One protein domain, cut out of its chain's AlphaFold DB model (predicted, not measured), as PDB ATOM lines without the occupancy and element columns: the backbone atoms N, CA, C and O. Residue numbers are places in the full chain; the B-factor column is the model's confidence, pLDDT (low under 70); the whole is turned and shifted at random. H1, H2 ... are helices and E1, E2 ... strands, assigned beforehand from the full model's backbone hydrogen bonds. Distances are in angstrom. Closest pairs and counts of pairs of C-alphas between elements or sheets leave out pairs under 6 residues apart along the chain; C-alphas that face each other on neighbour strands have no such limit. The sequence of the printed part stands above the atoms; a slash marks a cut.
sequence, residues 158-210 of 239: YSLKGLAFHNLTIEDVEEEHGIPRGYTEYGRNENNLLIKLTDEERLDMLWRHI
ATOM      1  N   TYR A 158      65.294 104.273 123.028       83.88
ATOM      2  CA  TYR A 158      64.682 102.950 122.825       83.88
ATOM      3  C   TYR A 158      63.154 103.000 122.688       83.88
ATOM      4  O   TYR A 158      62.476 101.990 122.884       83.88
ATOM      5  N   SER A 159      62.586 104.163 122.365       88.06
ATOM      6  CA  SER A 159      61.191 104.254 121.931       88.06
ATOM      7  C   SER A 159      61.080 103.909 120.446       88.06
ATOM      8  O   SER A 159      62.026 104.116 119.689       88.06
ATOM      9  N   LEU A 160      59.902 103.485 119.976       87.56
ATOM     10  CA  LEU A 160      59.677 103.262 118.538       87.56
ATOM     11  C   LEU A 160      60.033 104.486 117.683       87.56
ATOM     12  O   LEU A 160      60.579 104.356 116.589       87.56
ATOM     13  N   LYS A 161      59.753 105.689 118.197       88.44
ATOM     14  CA  LYS A 161      60.111 106.948 117.534       88.44
ATOM     15  C   LYS A 161      61.624 107.159 117.503       88.44
ATOM     16  O   LYS A 161      62.136 107.612 116.485       88.44
ATOM     17  N   GLY A 162      62.322 106.835 118.592       88.88
ATOM     18  CA  GLY A 162      63.779 106.916 118.688       88.88
ATOM     19  C   GLY A 162      64.473 105.946 117.739       88.88
ATOM     20  O   GLY A 162      65.338 106.357 116.972       88.88
ATOM     21  N   LEU A 163      64.021 104.691 117.697       90.44
ATOM     22  CA  LEU A 163      64.535 103.695 116.757       90.44
ATOM     23  C   LEU A 163      64.331 104.129 115.306       90.44
ATOM     24  O   LEU A 163      65.281 104.130 114.527       90.44
ATOM     25  N   ALA A 164      63.130 104.600 114.957       91.50
ATOM     26  CA  ALA A 164      62.862 105.134 113.626       91.50
ATOM     27  C   ALA A 164      63.750 106.349 113.295       91.50
ATOM     28  O   ALA A 164      64.236 106.468 112.171       91.50
ATOM     29  N   PHE A 165      63.994 107.232 114.268       90.81
ATOM     30  CA  PHE A 165      64.859 108.403 114.110       90.81
ATOM     31  C   PHE A 165      66.319 108.021 113.822       90.81
ATOM     32  O   PHE A 165      66.959 108.640 112.973       90.81
ATOM     33  N   HIS A 166      66.829 106.981 114.486       87.88
ATOM     34  CA  HIS A 166      68.185 106.457 114.275       87.88
ATOM     35  C   HIS A 166      68.280 105.424 113.147       87.88
ATOM     36  O   HIS A 166      69.372 104.939 112.858       87.88
ATOM     37  N   ASN A 167      67.161 105.110 112.483       93.38
ATOM     38  CA  ASN A 167      67.058 104.058 111.472       93.38
ATOM     39  C   ASN A 167      67.531 102.684 111.998       93.38
ATOM     40  O   ASN A 167      68.238 101.952 111.304       93.38
ATOM     41  N   LEU A 168      67.146 102.370 113.236       92.06
ATOM     42  CA  LEU A 168      67.422 101.116 113.933       92.06
ATOM     43  C   LEU A 168      66.170 100.238 113.996       92.06
ATOM     44  O   LEU A 168      65.039 100.725 114.034       92.06
ATOM     45  N   THR A 169      66.389  98.929 114.044       93.81
ATOM     46  CA  THR A 169      65.362  97.907 114.280       93.81
ATOM     47  C   THR A 169      65.414  97.405 115.723       93.81
ATOM     48  O   THR A 169      66.403  97.612 116.426       93.81
ATOM     49  N   ILE A 170      64.364  96.718 116.186       92.19
ATOM     50  CA  ILE A 170      64.365  96.093 117.523       92.19
ATOM     51  C   ILE A 170      65.473  95.045 117.618       92.19
ATOM     52  O   ILE A 170      66.108  94.898 118.657       92.19
ATOM     53  N   GLU A 171      65.751  94.352 116.519       94.38
ATOM     54  CA  GLU A 171      66.816  93.360 116.451       94.38
ATOM     55  C   GLU A 171      68.210  93.982 116.611       94.38
ATOM     56  O   GLU A 171      69.108  93.325 117.130       94.38
ATOM     57  N   ASP A 172      68.397  95.245 116.212       92.50
ATOM     58  CA  ASP A 172      69.655  95.959 116.462       92.50
ATOM     59  C   ASP A 172      69.811  96.286 117.957       92.50
ATOM     60  O   ASP A 172      70.911  96.179 118.495       92.50
ATOM     61  N   VAL A 173      68.707  96.594 118.650       89.81
ATOM     62  CA  VAL A 173      68.696  96.780 120.114       89.81
ATOM     63  C   VAL A 173      68.995  95.469 120.840       89.81
ATOM     64  O   VAL A 173      69.746  95.468 121.815       89.81
ATOM     65  N   GLU A 174      68.423  94.351 120.388       90.81
ATOM     66  CA  GLU A 174      68.728  93.022 120.932       90.81
ATOM     67  C   GLU A 174      70.234  92.742 120.834       90.81
ATOM     68  O   GLU A 174      70.882  92.449 121.841       90.81
ATOM     69  N   GLU A 175      70.801  92.913 119.641       91.94
ATOM     70  CA  GLU A 175      72.215  92.661 119.374       91.94
ATOM     71  C   GLU A 175      73.138  93.575 120.196       91.94
ATOM     72  O   GLU A 175      74.120  93.095 120.769       91.94
ATOM     73  N   GLU A 176      72.790  94.859 120.341       87.44
ATOM     74  CA  GLU A 176      73.516  95.826 121.179       87.44
ATOM     75  C   GLU A 176      73.625  95.367 122.645       87.44
ATOM     76  O   GLU A 176      74.648  95.584 123.298       87.44
ATOM     77  N   HIS A 177      72.608  94.664 123.148       85.31
ATOM     78  CA  HIS A 177      72.564  94.145 124.518       85.31
ATOM     79  C   HIS A 177      73.042  92.691 124.638       85.31
ATOM     80  O   HIS A 177      72.890  92.072 125.695       85.31
ATOM     81  N   GLY A 178      73.640  92.132 123.579       88.69
ATOM     82  CA  GLY A 178      74.129  90.752 123.553       88.69
ATOM     83  C   GLY A 178      73.017  89.701 123.492       88.69
ATOM     84  O   GLY A 178      73.250  88.533 123.813       88.69
ATOM     85  N   ILE A 179      71.810  90.104 123.097       90.50
ATOM     86  CA  ILE A 179      70.647  89.243 122.915       90.50
ATOM     87  C   ILE A 179      70.588  88.820 121.433       90.50
ATOM     88  O   ILE A 179      70.791  89.648 120.546       90.50
ATOM     89  N   PRO A 180      70.327  87.539 121.115       93.88
ATOM     90  CA  PRO A 180      70.183  87.107 119.727       93.88
ATOM     91  C   PRO A 180      69.038  87.831 119.000       93.88
ATOM     92  O   PRO A 180      67.970  88.033 119.574       93.88
ATOM     93  N   ARG A 181      69.227  88.144 117.712       94.69
ATOM     94  CA  ARG A 181      68.174  88.742 116.873       94.69
ATOM     95  C   ARG A 181      66.928  87.847 116.832       94.69
ATOM     96  O   ARG A 181      67.038  86.639 116.613       94.69
ATOM     97  N   GLY A 182      65.757  88.442 117.023       93.31
ATOM     98  CA  GLY A 182      64.462  87.766 117.092       93.31
ATOM     99  C   GLY A 182      64.176  87.083 118.433       93.31
ATOM    100  O   GLY A 182      63.139  86.433 118.567       93.31
ATOM    101  N   TYR A 183      65.046  87.212 119.442       91.00
ATOM    102  CA  TYR A 183      64.834  86.574 120.747       91.00
ATOM    103  C   TYR A 183      63.542  87.044 121.422       91.00
ATOM    104  O   TYR A 183      62.854  86.246 122.055       91.00
ATOM    105  N   THR A 184      63.189  88.322 121.261       92.38
ATOM    106  CA  THR A 184      61.955  88.883 121.822       92.38
ATOM    107  C   THR A 184      60.747  88.735 120.905       92.38
ATOM    108  O   THR A 184      59.663  89.151 121.283       92.38
ATOM    109  N   GLU A 185      60.864  88.129 119.718       94.25
ATOM    110  CA  GLU A 185      59.758  88.073 118.747       94.25
ATOM    111  C   GLU A 185      58.512  87.345 119.291       94.25
ATOM    112  O   GLU A 185      57.384  87.639 118.883       94.25
ATOM    113  N   TYR A 186      58.696  86.420 120.239       92.38
ATOM    114  CA  TYR A 186      57.616  85.624 120.813       92.38
ATOM    115  C   TYR A 186      57.591  85.679 122.341       92.38
ATOM    116  O   TYR A 186      58.622  85.650 123.008       92.38
ATOM    117  N   GLY A 187      56.383  85.655 122.896       88.81
ATOM    118  CA  GLY A 187      56.115  85.596 124.329       88.81
ATOM    119  C   GLY A 187      55.039  84.570 124.660       88.81
ATOM    120  O   GLY A 187      54.539  83.857 123.785       88.81
ATOM    121  N   ARG A 188      54.675  84.473 125.941       89.19
ATOM    122  CA  ARG A 188      53.583  83.605 126.401       89.19
ATOM    123  C   ARG A 188      52.419  84.431 126.928       89.19
ATOM    124  O   ARG A 188      52.635  85.347 127.713       89.19
ATOM    125  N   ASN A 189      51.200  84.081 126.526       87.44
ATOM    126  CA  ASN A 189      49.986  84.700 127.065       87.44
ATOM    127  C   ASN A 189      49.546  84.062 128.400       87.44
ATOM    128  O   ASN A 189      50.157  83.107 128.882       87.44
ATOM    129  N   GLU A 190      48.444  84.553 128.973       88.81
ATOM    130  CA  GLU A 190      47.838  84.047 130.220       88.81
ATOM    131  C   GLU A 190      47.504  82.542 130.196       88.81
ATOM    132  O   GLU A 190      47.535  81.876 131.228       88.81
ATOM    133  N   ASN A 191      47.265  81.984 129.007       91.75
ATOM    134  CA  ASN A 191      46.981  80.567 128.788       91.75
ATOM    135  C   ASN A 191      48.244  79.751 128.455       91.75
ATOM    136  O   ASN A 191      48.148  78.604 128.019       91.75
ATOM    137  N   ASN A 192      49.434  80.331 128.650       88.38
ATOM    138  CA  ASN A 192      50.738  79.719 128.400       88.38
ATOM    139  C   ASN A 192      50.995  79.338 126.923       88.38
ATOM    140  O   ASN A 192      51.866  78.508 126.640       88.38
ATOM    141  N   LEU A 193      50.258  79.941 125.983       89.38
ATOM    142  CA  LEU A 193      50.427  79.751 124.541       89.38
ATOM    143  C   LEU A 193      51.481  80.713 123.992       89.38
ATOM    144  O   LEU A 193      51.533  81.873 124.401       89.38
ATOM    145  N   LEU A 194      52.290  80.226 123.047       90.00
ATOM    146  CA  LEU A 194      53.270  81.042 122.336       90.00
ATOM    147  C   LEU A 194      52.541  81.997 121.381       90.00
ATOM    148  O   LEU A 194      51.791  81.548 120.514       90.00
ATOM    149  N   ILE A 195      52.768  83.296 121.542       93.31
ATOM    150  CA  ILE A 195      52.210  84.350 120.694       93.31
ATOM    151  C   ILE A 195      53.334  85.233 120.161       93.31
ATOM    152  O   ILE A 195      54.358  85.400 120.822       93.31
ATOM    153  N   LYS A 196      53.149  85.778 118.957       93.88
ATOM    154  CA  LYS A 196      54.041  86.803 118.413       93.88
ATOM    155  C   LYS A 196      53.745  88.127 119.113       93.88
ATOM    156  O   LYS A 196      52.577  88.502 119.199       93.88
ATOM    157  N   LEU A 197      54.785  88.779 119.615       92.19
ATOM    158  CA  LEU A 197      54.670  90.038 120.346       92.19
ATOM    159  C   LEU A 197      54.661  91.232 119.393       92.19
ATOM    160  O   LEU A 197      55.251  91.180 118.309       92.19
ATOM    161  N   THR A 198      53.993  92.309 119.800       93.00
ATOM    162  CA  THR A 198      54.087  93.601 119.112       93.00
ATOM    163  C   THR A 198      55.431  94.260 119.395       93.00
ATOM    164  O   THR A 198      56.071  93.996 120.409       93.00
ATOM    165  N   ASP A 199      55.853  95.172 118.526       89.94
ATOM    166  CA  ASP A 199      57.087  95.941 118.706       89.94
ATOM    167  C   ASP A 199      57.136  96.692 120.055       89.94
ATOM    168  O   ASP A 199      58.193  96.834 120.667       89.94
ATOM    169  N   GLU A 200      55.978  97.109 120.566       88.50
ATOM    170  CA  GLU A 200      55.828  97.789 121.857       88.50
ATOM    171  C   GLU A 200      56.038  96.823 123.028       88.50
ATOM    172  O   GLU A 200      56.761  97.141 123.971       88.50
ATOM    173  N   GLU A 201      55.457  95.622 122.953       90.38
ATOM    174  CA  GLU A 201      55.637  94.558 123.949       90.38
ATOM    175  C   GLU A 201      57.084  94.053 123.973       90.38
ATOM    176  O   GLU A 201      57.649  93.808 125.040       90.38
ATOM    177  N   ARG A 202      57.704  93.933 122.794       91.50
ATOM    178  CA  ARG A 202      59.110  93.550 122.636       91.50
ATOM    179  C   ARG A 202      60.038  94.550 123.304       91.50
ATOM    180  O   ARG A 202      60.923  94.156 124.063       91.50
ATOM    181  N   LEU A 203      59.813  95.840 123.055       87.75
ATOM    182  CA  LEU A 203      60.562  96.893 123.722       87.75
ATOM    183  C   LEU A 203      60.324  96.844 125.229       87.75
ATOM    184  O   LEU A 203      61.298  96.752 125.962       87.75
ATOM    185  N   ASP A 204      59.081  96.799 125.712       86.00
ATOM    186  CA  ASP A 204      58.800  96.714 127.154       86.00
ATOM    187  C   ASP A 204      59.509  95.522 127.835       86.00
ATOM    188  O   ASP A 204      60.025  95.637 128.949       86.00
ATOM    189  N   MET A 205      59.633  94.383 127.147       86.12
ATOM    190  CA  MET A 205      60.443  93.264 127.630       86.12
ATOM    191  C   MET A 205      61.934  93.601 127.723       86.12
ATOM    192  O   MET A 205      62.544  93.356 128.766       86.12
ATOM    193  N   LEU A 206      62.526  94.166 126.667       85.00
ATOM    194  CA  LEU A 206      63.929  94.602 126.672       85.00
ATOM    195  C   LEU A 206      64.183  95.612 127.798       85.00
ATOM    196  O   LEU A 206      65.120  95.459 128.578       85.00
ATOM    197  N   TRP A 207      63.276  96.571 127.956       79.56
ATOM    198  CA  TRP A 207      63.277  97.591 128.997       79.56
ATOM    199  C   TRP A 207      63.370  97.022 130.418       79.56
ATOM    200  O   TRP A 207      64.093  97.559 131.254       79.56
ATOM    201  N   ARG A 208      62.671  95.919 130.707       77.38
ATOM    202  CA  ARG A 208      62.674  95.279 132.037       77.38
ATOM    203  C   ARG A 208      63.956  94.510 132.346       77.38
ATOM    204  O   ARG A 208      64.247  94.266 133.518       77.38
ATOM    205  N   HIS A 209      64.683  94.085 131.318       71.56
ATOM    206  CA  HIS A 209      65.863  93.233 131.458       71.56
ATOM    207  C   HIS A 209      67.181  93.986 131.277       71.56
ATOM    208  O   HIS A 209      68.208  93.538 131.788       71.56
ATOM    209  N   ILE A 210      67.157  95.135 130.604       67.12
ATOM    210  CA  ILE A 210      68.315  96.007 130.450       67.12
ATOM    211  C   ILE A 210      68.400  96.912 131.687       67.12
ATOM    212  O   ILE A 210      67.483  97.700 131.929       67.12
TER     213      ILE A 210
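AT A GLANCE: This is residues 158 to 210 of the 239 residues of an uncharacterized protein of Bacteriovorax sp. BAL6_X (UniProt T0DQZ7). Picture a small elongated body with the hairpin of strands E1 and E2 at one end, H1 at the other, and H3 and H2 side by side between them. H1 is only loosely joined to those two helices. The printed part has 53 residues, in the order H1, H2, E1, E2, H3; its one sheet, E1 - E2, is antiparallel, and the class is mostly helix. It is compact, with a radius of gyration of the C-alphas of 11.4 A, and spans 36 by 22 by 17 A.

IN THESE COORDINATES: Find E1 at residues 186 to 188, 7.2 A long, and E2 at residues 194 to 196, 7.0 A long. H3 runs 15.7 A from C-alpha 199 at (57.087, 95.941, 118.706) to C-alpha 209 at (65.863, 93.233, 131.458). H2 is residues 170 to 176, 9.9 A long. H1 is residues 160 to 166, 10.0 A long; look for its first C-alpha at (59.677, 103.262, 118.538).

HOW THE PARTS SIT: In the hairpin, look at N 187 and O 195, and at N 195 and O 187: each pair is 2.9 A apart, within hydrogen-bond range. E1 and H3 are near each other. H3 touches H2, with the closest C-alphas, those of Leu 203 and Ile 170, 7.3 A apart. These two run the same way at a shallow tilt of 26 degrees. H1 is close to H2 but not clearly touching: the closest C-alphas, those of Leu 163 and Ile 170, are 7.6 A apart. H1 is about perpendicular to H3, at 86 degrees. H1 and H2 are apart from E2. In H1, H2 and H3 every O i to N i+4 pair is within hydrogen-bond range.

THE WHOLE: The two C-alphas farthest apart, those of His 166 and Asn 191, are 36.5 A apart. The printed part has no cut and no long link. Its mean pLDDT is 89.0, with residue 210 alone under 70.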